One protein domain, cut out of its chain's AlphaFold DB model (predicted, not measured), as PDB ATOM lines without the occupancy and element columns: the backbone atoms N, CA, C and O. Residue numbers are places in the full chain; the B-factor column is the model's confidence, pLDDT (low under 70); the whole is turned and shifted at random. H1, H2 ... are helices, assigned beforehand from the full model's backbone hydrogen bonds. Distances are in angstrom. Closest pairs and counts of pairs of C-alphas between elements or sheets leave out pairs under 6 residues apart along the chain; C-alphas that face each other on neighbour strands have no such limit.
ATOM      1  N   VAL A 188       7.982 -41.012  27.673       80.50
ATOM      2  CA  VAL A 188       7.121 -40.213  26.779       80.50
ATOM      3  C   VAL A 188       6.568 -38.980  27.496       80.50
ATOM      4  O   VAL A 188       6.610 -37.881  26.942       80.50
ATOM      5  N   LEU A 189       6.083 -39.128  28.731       71.06
ATOM      6  CA  LEU A 189       5.526 -38.018  29.503       71.06
ATOM      7  C   LEU A 189       6.612 -36.994  29.861       71.06
ATOM      8  O   LEU A 189       6.386 -35.799  29.712       71.06
ATOM      9  N   LYS A 190       7.811 -37.441  30.255       77.19
ATOM     10  CA  LYS A 190       8.975 -36.570  30.497       77.19
ATOM     11  C   LYS A 190       9.370 -35.818  29.230       77.19
ATOM     12  O   LYS A 190       9.596 -34.614  29.305       77.19
ATOM     13  N   ALA A 191       9.397 -36.483  28.072       77.50
ATOM     14  CA  ALA A 191       9.678 -35.827  26.795       77.50
ATOM     15  C   ALA A 191       8.624 -34.755  26.451       77.50
ATOM     16  O   ALA A 191       8.979 -33.626  26.112       77.50
ATOM     17  N   GLN A 192       7.334 -35.063  26.619       70.56
ATOM     18  CA  GLN A 192       6.250 -34.098  26.403       70.56
ATOM     19  C   GLN A 192       6.302 -32.922  27.386       70.56
ATOM     20  O   GLN A 192       6.065 -31.787  26.980       70.56
ATOM     21  N   ILE A 193       6.646 -33.162  28.656       73.25
ATOM     22  CA  ILE A 193       6.844 -32.101  29.653       73.25
ATOM     23  C   ILE A 193       7.994 -31.185  29.225       73.25
ATOM     24  O   ILE A 193       7.829 -29.969  29.241       73.25
ATOM     25  N   THR A 194       9.128 -31.738  28.778       77.00
ATOM     26  CA  THR A 194      10.255 -30.913  28.309       77.00
ATOM     27  C   THR A 194       9.902 -30.080  27.076       77.00
ATOM     28  O   THR A 194      10.259 -28.907  27.008       77.00
ATOM     29  N   GLU A 195       9.136 -30.637  26.133       77.69
ATOM     30  CA  GLU A 195       8.664 -29.897  24.959       77.69
ATOM     31  C   GLU A 195       7.678 -28.783  25.354       77.69
ATOM     32  O   GLU A 195       7.784 -27.651  24.880       77.69
ATOM     33  N   GLN A 196       6.755 -29.062  26.280       67.75
ATOM     34  CA  GLN A 196       5.825 -28.060  26.802       67.75
ATOM     35  C   GLN A 196       6.530 -26.959  27.600       67.75
ATOM     36  O   GLN A 196       6.141 -25.797  27.486       67.75
ATOM     37  N   GLU A 197       7.576 -27.271  28.368       77.50
ATOM     38  CA  GLU A 197       8.392 -26.260  29.044       77.50
ATOM     39  C   GLU A 197       9.038 -25.286  28.057       77.50
ATOM     40  O   GLU A 197       9.035 -24.075  28.292       77.50
ATOM     41  N   ASP A 198       9.590 -25.793  26.955       80.44
ATOM     42  CA  ASP A 198      10.211 -24.956  25.928       80.44
ATOM     43  C   ASP A 198       9.170 -24.082  25.216       80.44
ATOM     44  O   ASP A 198       9.410 -22.892  24.988       80.44
ATOM     45  N   VAL A 199       7.970 -24.619  24.961       77.81
ATOM     46  CA  VAL A 199       6.828 -23.847  24.443       77.81
ATOM     47  C   VAL A 199       6.396 -22.760  25.431       77.81
ATOM     48  O   VAL A 199       6.172 -21.621  25.023       77.81
ATOM     49  N   ILE A 200       6.315 -23.062  26.730       76.19
ATOM     50  CA  ILE A 200       5.959 -22.077  27.762       76.19
ATOM     51  C   ILE A 200       7.011 -20.963  27.831       76.19
ATOM     52  O   ILE A 200       6.640 -19.790  27.853       76.19
ATOM     53  N   LYS A 201       8.309 -21.293  27.811       85.19
ATOM     54  CA  LYS A 201       9.403 -20.301  27.802       85.19
ATOM     55  C   LYS A 201       9.357 -19.424  26.546       85.19
ATOM     56  O   LYS A 201       9.525 -18.203  26.637       85.19
ATOM     57  N   ALA A 202       9.075 -20.014  25.383       83.38
ATOM     58  CA  ALA A 202       8.915 -19.278  24.130       83.38
ATOM     59  C   ALA A 202       7.713 -18.318  24.184       83.38
ATOM     60  O   ALA A 202       7.864 -17.128  23.898       83.38
ATOM     61  N   LEU A 203       6.550 -18.796  24.637       75.69
ATOM     62  CA  LEU A 203       5.341 -17.982  24.787       75.69
ATOM     63  C   LEU A 203       5.513 -16.866  25.825       75.69
ATOM     64  O   LEU A 203       5.040 -15.755  25.605       75.69
ATOM     65  N   GLN A 204       6.206 -17.114  26.939       78.94
ATOM     66  CA  GLN A 204       6.526 -16.074  27.923       78.94
ATOM     67  C   GLN A 204       7.369 -14.958  27.301       78.94
ATOM     68  O   GLN A 204       7.047 -13.781  27.471       78.94
ATOM     69  N   THR A 205       8.382 -15.322  26.513       85.69
ATOM     70  CA  THR A 205       9.223 -14.357  25.793       85.69
ATOM     71  C   THR A 205       8.401 -13.536  24.791       85.69
ATOM     72  O   THR A 205       8.543 -12.318  24.709       85.69
ATOM     73  N   GLU A 206       7.490 -14.170  24.051       78.62
ATOM     74  CA  GLU A 206       6.614 -13.485  23.093       78.62
ATOM     75  C   GLU A 206       5.573 -12.579  23.778       78.62
ATOM     76  O   GLU A 206       5.274 -11.481  23.309       78.62
ATOM     77  N   VAL A 207       5.067 -12.973  24.950       78.88
ATOM     78  CA  VAL A 207       4.186 -12.125  25.767       78.88
ATOM     79  C   VAL A 207       4.929 -10.897  26.292       78.88
ATOM     80  O   VAL A 207       4.350  -9.809  26.329       78.88
ATOM     81  N   GLU A 208       6.194 -11.029  26.692       86.50
ATOM     82  CA  GLU A 208       7.016  -9.888  27.107       86.50
ATOM     83  C   GLU A 208       7.266  -8.914  25.951       86.50
ATOM     84  O   GLU A 208       7.092  -7.704  26.130       86.50
ATOM     85  N   THR A 209       7.582  -9.415  24.751       84.88
ATOM     86  CA  THR A 209       7.760  -8.552  23.571       84.88
ATOM     87  C   THR A 209       6.457  -7.870  23.162       84.88
ATOM     88  O   THR A 209       6.466  -6.674  22.866       84.88
ATOM     89  N   PHE A 210       5.317  -8.566  23.223       81.19
ATOM     90  CA  PHE A 210       4.012  -7.974  22.930       81.19
ATOM     91  C   PHE A 210       3.613  -6.907  23.957       81.19
ATOM     92  O   PHE A 210       3.120  -5.843  23.582       81.19
ATOM     93  N   LYS A 211       3.858  -7.147  25.252       84.31
ATOM     94  CA  LYS A 211       3.632  -6.145  26.305       84.31
ATOM     95  C   LYS A 211       4.505  -4.910  26.095       84.31
ATOM     96  O   LYS A 211       3.989  -3.798  26.179       84.31
ATOM     97  N   ALA A 212       5.788  -5.090  25.781       86.06
ATOM     98  CA  ALA A 212       6.692  -3.980  25.485       86.06
ATOM     99  C   ALA A 212       6.225  -3.179  24.256       86.06
ATOM    100  O   ALA A 212       6.107  -1.956  24.330       86.06
ATOM    101  N   ALA A 213       5.861  -3.866  23.168       87.12
ATOM    102  CA  ALA A 213       5.334  -3.237  21.958       87.12
ATOM    103  C   ALA A 213       4.014  -2.487  22.214       87.12
ATOM    104  O   ALA A 213       3.803  -1.401  21.675       87.12
ATOM    105  N   GLN A 214       3.129  -3.027  23.059       84.56
ATOM    106  CA  GLN A 214       1.879  -2.364  23.424       84.56
ATOM    107  C   GLN A 214       2.131  -1.101  24.262       84.56
ATOM    108  O   GLN A 214       1.518  -0.069  23.988       84.56
ATOM    109  N   VAL A 215       3.046  -1.147  25.237       85.94
ATOM    110  CA  VAL A 215       3.435   0.033  26.030       85.94
ATOM    111  C   VAL A 215       4.023   1.121  25.128       85.94
ATOM    112  O   VAL A 215       3.627   2.280  25.237       85.94
ATOM    113  N   GLU A 216       4.898   0.760  24.184       87.44
ATOM    114  CA  GLU A 216       5.483   1.711  23.231       87.44
ATOM    115  C   GLU A 216       4.426   2.313  22.287       87.44
ATOM    116  O   GLU A 216       4.406   3.526  22.057       87.44
ATOM    117  N   ALA A 217       3.496   1.496  21.785       86.62
ATOM    118  CA  ALA A 217       2.400   1.959  20.939       86.62
ATOM    119  C   ALA A 217       1.463   2.923  21.684       86.62
ATOM    120  O   ALA A 217       1.086   3.960  21.134       86.62
ATOM    121  N   VAL A 218       1.122   2.620  22.943       87.50
ATOM    122  CA  VAL A 218       0.312   3.501  23.800       87.50
ATOM    123  C   VAL A 218       1.057   4.801  24.092       87.50
ATOM    124  O   VAL A 218       0.461   5.872  23.972       87.50
ATOM    125  N   ALA A 219       2.353   4.743  24.403       89.00
ATOM    126  CA  ALA A 219       3.171   5.934  24.621       89.00
ATOM    127  C   ALA A 219       3.177   6.840  23.382       89.00
ATOM    128  O   ALA A 219       2.918   8.041  23.477       89.00
ATOM    129  N   LYS A 220       3.390   6.260  22.195       91.00
ATOM    130  CA  LYS A 220       3.369   6.988  20.923       91.00
ATOM    131  C   LYS A 220       1.995   7.599  20.628       91.00
ATOM    132  O   LYS A 220       1.924   8.764  20.247       91.00
ATOM    133  N   ALA A 221       0.914   6.848  20.842       90.75
ATOM    134  CA  ALA A 221      -0.451   7.333  20.637       90.75
ATOM    135  C   ALA A 221      -0.803   8.488  21.587       90.75
ATOM    136  O   ALA A 221      -1.363   9.495  21.159       90.75
ATOM    137  N   ARG A 222      -0.427   8.383  22.867       92.25
ATOM    138  CA  ARG A 222      -0.658   9.437  23.865       92.25
ATOM    139  C   ARG A 222       0.145  10.703  23.567       92.25
ATOM    140  O   ARG A 222      -0.400  11.796  23.674       92.25
ATOM    141  N   LYS A 223       1.404  10.574  23.142       90.81
ATOM    142  CA  LYS A 223       2.210  11.724  22.700       90.81
ATOM    143  C   LYS A 223       1.600  12.411  21.480       90.81
ATOM    144  O   LYS A 223       1.487  13.631  21.476       90.81
ATOM    145  N   GLN A 224       1.136  11.641  20.494       90.94
ATOM    146  CA  GLN A 224       0.452  12.204  19.329       90.94
ATOM    147  C   GLN A 224      -0.827  12.951  19.725       90.94
ATOM    148  O   GLN A 224      -1.049  14.061  19.259       90.94
ATOM    149  N   ALA A 225      -1.623  12.404  20.647       91.12
ATOM    150  CA  ALA A 225      -2.837  13.062  21.128       91.12
ATOM    151  C   ALA A 225      -2.559  14.415  21.819       91.12
ATOM    152  O   ALA A 225      -3.378  15.328  21.724       91.12
ATOM    153  N   LEU A 226      -1.408  14.572  22.487       90.62
ATOM    154  CA  LEU A 226      -0.978  15.856  23.060       90.62
ATOM    155  C   LEU A 226      -0.589  16.865  21.969       90.62
ATOM    156  O   LEU A 226      -0.998  18.023  22.043       90.62
ATOM    157  N   VAL A 227       0.134  16.422  20.936       90.50
ATOM    158  CA  VAL A 227       0.456  17.255  19.760       90.50
ATOM    159  C   VAL A 227      -0.825  17.711  19.058       90.50
ATOM    160  O   VAL A 227      -0.999  18.899  18.790       90.50
ATOM    161  N   ASP A 228      -1.767  16.794  18.829       90.19
ATOM    162  CA  ASP A 228      -3.059  17.089  18.200       90.19
ATOM    163  C   ASP A 228      -3.905  18.057  19.051       90.19
ATOM    164  O   ASP A 228      -4.689  18.848  18.522       90.19
ATOM    165  N   ALA A 229      -3.709  18.053  20.374       89.19
ATOM    166  CA  ALA A 229      -4.298  19.016  21.305       89.19
ATOM    167  C   ALA A 229      -3.561  20.371  21.363       89.19
ATOM    168  O   ALA A 229      -3.878  21.187  22.231       89.19
ATOM    169  N   LYS A 230      -2.634  20.631  20.430       87.50
ATOM    170  CA  LYS A 230      -1.836  21.863  20.295       87.50
ATOM    171  C   LYS A 230      -0.881  22.139  21.461       87.50
ATOM    172  O   LYS A 230      -0.577  23.296  21.748       87.50
ATOM    173  N   VAL A 231      -0.395  21.092  22.126       87.62
ATOM    174  CA  VAL A 231       0.728  21.213  23.069       87.62
ATOM    175  C   VAL A 231       2.015  21.475  22.281       87.62
ATOM    176  O   VAL A 231       2.235  20.862  21.237       87.62
ATOM    177  N   ALA A 232       2.855  22.392  22.766       86.88
ATOM    178  CA  ALA A 232       4.131  22.711  22.133       86.88
ATOM    179  C   ALA A 232       5.068  21.489  22.138       86.88
ATOM    180  O   ALA A 232       5.139  20.771  23.136       86.88
ATOM    181  N   GLU A 233       5.776  21.232  21.029       83.88
ATOM    182  CA  GLU A 233       6.607  20.024  20.853       83.88
ATOM    183  C   GLU A 233       7.660  19.839  21.958       83.88
ATOM    184  O   GLU A 233       7.983  18.706  22.312       83.88
ATOM    185  N   ASP A 234       8.168  20.933  22.524       89.25
ATOM    186  CA  ASP A 234       9.141  20.939  23.615       89.25
ATOM    187  C   ASP A 234       8.543  20.571  24.987       89.25
ATOM    188  O   ASP A 234       9.283  20.134  25.868       89.25
ATOM    189  N   GLU A 235       7.219  20.648  25.155       88.44
ATOM    190  CA  GLU A 235       6.510  20.334  26.407       88.44
ATOM    191  C   GLU A 235       5.807  18.962  26.397       88.44
ATOM    192  O   GLU A 235       5.461  18.425  27.456       88.44
ATOM    193  N   VAL A 236       5.612  18.352  25.219       88.69
ATOM    194  CA  VAL A 236       4.903  17.062  25.054       88.69
ATOM    195  C   VAL A 236       5.510  15.959  25.921       88.69
ATOM    196  O   VAL A 236       4.788  15.160  26.518       88.69
ATOM    197  N   GLU A 237       6.837  15.911  26.009       88.75
ATOM    198  CA  GLU A 237       7.562  14.861  26.725       88.75
ATOM    199  C   GLU A 237       7.358  14.952  28.251       88.75
ATOM    200  O   GLU A 237       7.250  13.932  28.937       88.75
ATOM    201  N   GLU A 238       7.284  16.172  28.789       89.44
ATOM    202  CA  GLU A 238       7.083  16.438  30.216       89.44
ATOM    203  C   GLU A 238       5.621  16.206  30.623       89.44
ATOM    204  O   GLU A 238       5.348  15.530  31.620       89.44
ATOM    205  N   LEU A 239       4.673  16.654  29.791       87.69
ATOM    206  CA  LEU A 239       3.244  16.408  29.990       87.69
ATOM    207  C   LEU A 239       2.871  14.930  29.841       87.69
ATOM    208  O   LEU A 239       2.070  14.426  30.630       87.69
ATOM    209  N   TYR A 240       3.475  14.207  28.891       90.88
ATOM    210  CA  TYR A 240       3.286  12.761  28.773       90.88
ATOM    211  C   TYR A 240       3.679  12.048  30.074       90.88
ATOM    212  O   TYR A 240       2.883  11.274  30.600       90.88
ATOM    213  N   LYS A 241       4.855  12.357  30.640       91.38
ATOM    214  CA  LYS A 241       5.320  11.755  31.904       91.38
ATOM    215  C   LYS A 241       4.389  12.054  33.079       91.38
ATOM    216  O   LYS A 241       4.148  11.180  33.906       91.38
ATOM    217  N   ALA A 242       3.842  13.266  33.154       90.31
ATOM    218  CA  ALA A 242       2.902  13.640  34.213       90.31
ATOM    219  C   ALA A 242       1.557  12.894  34.108       90.31
ATOM    220  O   ALA A 242       0.915  12.620  35.123       90.31
ATOM    221  N   LEU A 243       1.133  12.565  32.885       90.56
ATOM    222  CA  LEU A 243      -0.157  11.936  32.594       90.56
ATOM    223  C   LEU A 243      -0.060  10.415  32.378       90.56
ATOM    224  O   LEU A 243      -1.087   9.754  32.226       90.56
ATOM    225  N   GLU A 244       1.143   9.840  32.384       88.56
ATOM    226  CA  GLU A 244       1.401   8.430  32.066       88.56
ATOM    227  C   GLU A 244       0.631   7.464  32.977       88.56
ATOM    228  O   GLU A 244       0.032   6.500  32.497       88.56
ATOM    229  N   ALA A 245       0.560   7.768  34.276       88.62
ATOM    230  CA  ALA A 245      -0.119   6.940  35.273       88.62
ATOM    231  C   ALA A 245      -1.659   6.959  35.171       88.62
ATOM    232  O   ALA A 245      -2.331   6.222  35.897       88.62
ATOM    233  N   LEU A 246      -2.240   7.804  34.312       89.06
ATOM    234  CA  LEU A 246      -3.689   7.904  34.183       89.06
ATOM    235  C   LEU A 246      -4.272   6.731  33.376       89.06
ATOM    236  O   LEU A 246      -3.716   6.337  32.338       89.06
ATOM    237  N   PRO A 247      -5.445   6.208  33.788       89.88
ATOM    238  CA  PRO A 247      -6.219   5.313  32.941       89.88
ATOM    239  C   PRO A 247      -6.642   6.044  31.661       89.88
ATOM    240  O   PRO A 247      -6.797   7.268  31.657       89.88
ATOM    241  N   GLN A 248      -6.844   5.293  30.576       86.88
ATOM    242  CA  GLN A 248      -7.070   5.860  29.242       86.88
ATOM    243  C   GLN A 248      -8.230   6.870  29.203       86.88
ATOM    244  O   GLN A 248      -8.065   7.959  28.668       86.88
ATOM    245  N   GLU A 249      -9.351   6.572  29.863       88.75
ATOM    246  CA  GLU A 249     -10.506   7.480  29.924       88.75
ATOM    247  C   GLU A 249     -10.184   8.827  30.587       88.75
ATOM    248  O   GLU A 249     -10.660   9.875  30.148       88.75
ATOM    249  N   ALA A 250      -9.365   8.817  31.643       90.12
ATOM    250  CA  ALA A 250      -8.969  10.038  32.336       90.12
ATOM    251  C   ALA A 250      -7.957  10.844  31.510       90.12
ATOM    252  O   ALA A 250      -8.053  12.070  31.463       90.12
ATOM    253  N   PHE A 251      -7.032  10.163  30.826       94.06
ATOM    254  CA  PHE A 251      -6.108  10.791  29.884       94.06
ATOM    255  C   PHE A 251      -6.872  11.509  28.759       94.06
ATOM    256  O   PHE A 251      -6.688  12.710  28.555       94.06
ATOM    257  N   ASP A 252      -7.806  10.816  28.104       91.31
ATOM    258  CA  ASP A 252      -8.597  11.367  26.999       91.31
ATOM    259  C   ASP A 252      -9.437  12.576  27.443       91.31
ATOM    260  O   ASP A 252      -9.561  13.567  26.718       91.31
ATOM    261  N   ALA A 253      -9.987  12.538  28.662       92.62
ATOM    262  CA  ALA A 253     -10.732  13.658  29.229       92.62
ATOM    263  C   ALA A 253      -9.859  14.913  29.418       92.62
ATOM    264  O   ALA A 253     -10.320  16.021  29.127       92.62
ATOM    265  N   VAL A 254      -8.611  14.751  29.875       91.81
ATOM    266  CA  VAL A 254      -7.651  15.855  30.043       91.81
ATOM    267  C   VAL A 254      -7.251  16.425  28.686       91.81
ATOM    268  O   VAL A 254      -7.406  17.629  28.470       91.81
ATOM    269  N   VAL A 255      -6.838  15.575  27.741       92.56
ATOM    270  CA  VAL A 255      -6.443  15.997  26.385       92.56
ATOM    271  C   VAL A 255      -7.582  16.743  25.688       92.56
ATOM    272  O   VAL A 255      -7.378  17.815  25.122       92.56
ATOM    273  N   LYS A 256      -8.821  16.252  25.812       93.25
ATOM    274  CA  LYS A 256     -10.009  16.923  25.265       93.25
ATOM    275  C   LYS A 256     -10.223  18.322  25.848       93.25
ATOM    276  O   LYS A 256     -10.647  19.227  25.130       93.25
ATOM    277  N   LYS A 257      -9.965  18.520  27.145       91.12
ATOM    278  CA  LYS A 257     -10.068  19.840  27.788       91.12
ATOM    279  C   LYS A 257      -8.947  20.780  27.350       91.12
ATOM    280  O   LYS A 257      -9.229  21.957  27.141       91.12
ATOM    281  N   MET A 258      -7.732  20.269  27.158       89.06
ATOM    282  CA  MET A 258      -6.609  21.046  26.621       89.06
ATOM    283  C   MET A 258      -6.892  21.513  25.191       89.06
ATOM    284  O   MET A 258      -6.832  22.711  24.925       89.06
ATOM    285  N   ALA A 259      -7.332  20.604  24.316       89.31
ATOM    286  CA  ALA A 259      -7.714  20.934  22.945       89.31
ATOM    287  C   ALA A 259      -8.848  21.976  22.892       89.31
ATOM    288  O   ALA A 259      -8.788  22.928  22.118       89.31
ATOM    289  N   ALA A 260      -9.865  21.839  23.752       89.12
ATOM    290  CA  ALA A 260     -10.943  22.822  23.854       89.12
ATOM    291  C   ALA A 260     -10.439  24.196  24.326       89.12
ATOM    292  O   ALA A 260     -10.896  25.218  23.825       89.12
ATOM    293  N   SER A 261      -9.490  24.235  25.267       84.44
ATOM    294  CA  SER A 261      -8.878  25.487  25.720       84.44
ATOM    295  C   SER A 261      -8.063  26.151  24.612       84.44
ATOM    296  O   SER A 261      -8.161  27.363  24.442       84.44
ATOM    297  N   ALA A 262      -7.292  25.376  23.845       82.69
ATOM    298  CA  ALA A 262      -6.533  25.889  22.708       82.69
ATOM    299  C   ALA A 262      -7.464  26.470  21.630       82.69
ATOM    300  O   ALA A 262      -7.254  27.593  21.182       82.69
ATOM    301  N   ALA A 263      -8.558  25.772  21.305       83.75
ATOM    302  CA  ALA A 263      -9.562  26.266  20.362       83.75
ATOM    303  C   ALA A 263     -10.207  27.589  20.816       83.75
ATOM    304  O   ALA A 263     -10.389  28.490  20.005       83.75
ATOM    305  N   VAL A 264     -10.501  27.752  22.112       83.31
ATOM    306  CA  VAL A 264     -11.030  29.021  22.655       83.31
ATOM    307  C   VAL A 264     -10.022  30.167  22.511       83.31
ATOM    308  O   VAL A 264     -10.424  31.301  22.258       83.31
ATOM    309  N   VAL A 265      -8.721  29.890  22.656       77.44
ATOM    310  CA  VAL A 265      -7.662  30.890  22.442       77.44
ATOM    311  C   VAL A 265      -7.575  31.281  20.966       77.44
ATOM    312  O   VAL A 265      -7.561  32.476  20.668       77.44
ATOM    313  N   ASP A 266      -7.604  30.309  20.052       74.69
ATOM    314  CA  ASP A 266      -7.595  30.563  18.604       74.69
ATOM    315  C   ASP A 266      -8.840  31.332  18.133       74.69
ATOM    316  O   ASP A 266      -8.769  32.175  17.239       74.69
ATOM    317  N   GLU A 267     -10.001  31.058  18.732       76.25
ATOM    318  CA  GLU A 267     -11.261  31.725  18.397       76.25
ATOM    319  C   GLU A 267     -11.433  33.093  19.075       76.25
ATOM    320  O   GLU A 267     -12.371  33.829  18.728       76.25
TER     321      GLU A 267
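Overview. This is residues 188 to 267 of the 300 residues of an uncharacterized protein of Alphaproteobacteria bacterium (UniProt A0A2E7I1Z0). A long straight helix, H1, sticks out as an arm with residues 188 to 217 and ends in a small head, where H2 crosses its last part and H3 runs the same way as H1 and on past its end. The 80 printed residues hold three named helices, H1, H2 and H3 in chain order, and no named strand; the class is all helix. The whole is extended, with a radius of gyration of the C-alphas of 20.8 A and spans of 75 by 23 by 17 A.

Arrangement. H1, residues 188 to 228, touches H2, residues 236 to 243, with its residues 219 to 227 alone; the closest C-alphas, of Lys 223 and Tyr 240, are 6.3 A apart. They run opposite ways at a steep tilt of 64 degrees. H3, residues 248 to 267, only just touches H1, with 3 pairs of C-alphas within 8 A, the closest those of Leu 226 and Val 255 at 6.4 A. In H1, H2 and H3 every O i to N i+4 pair is within hydrogen-bond range.

Along the chain. H1 begins at C-alpha 188 (7.121, -40.213, 26.779) and is 58.8 A long. H2 is 10.4 A long. H3 is 28.4 A long and ends at C-alpha 267 (-11.261, 31.725, 18.397).

Size, cuts and confidence. The C-alphas of Val 188 and Glu 267 are the farthest apart, 74.7 A. The printed part has no cut and no long link. Residue 196 alone has pLDDT under 70.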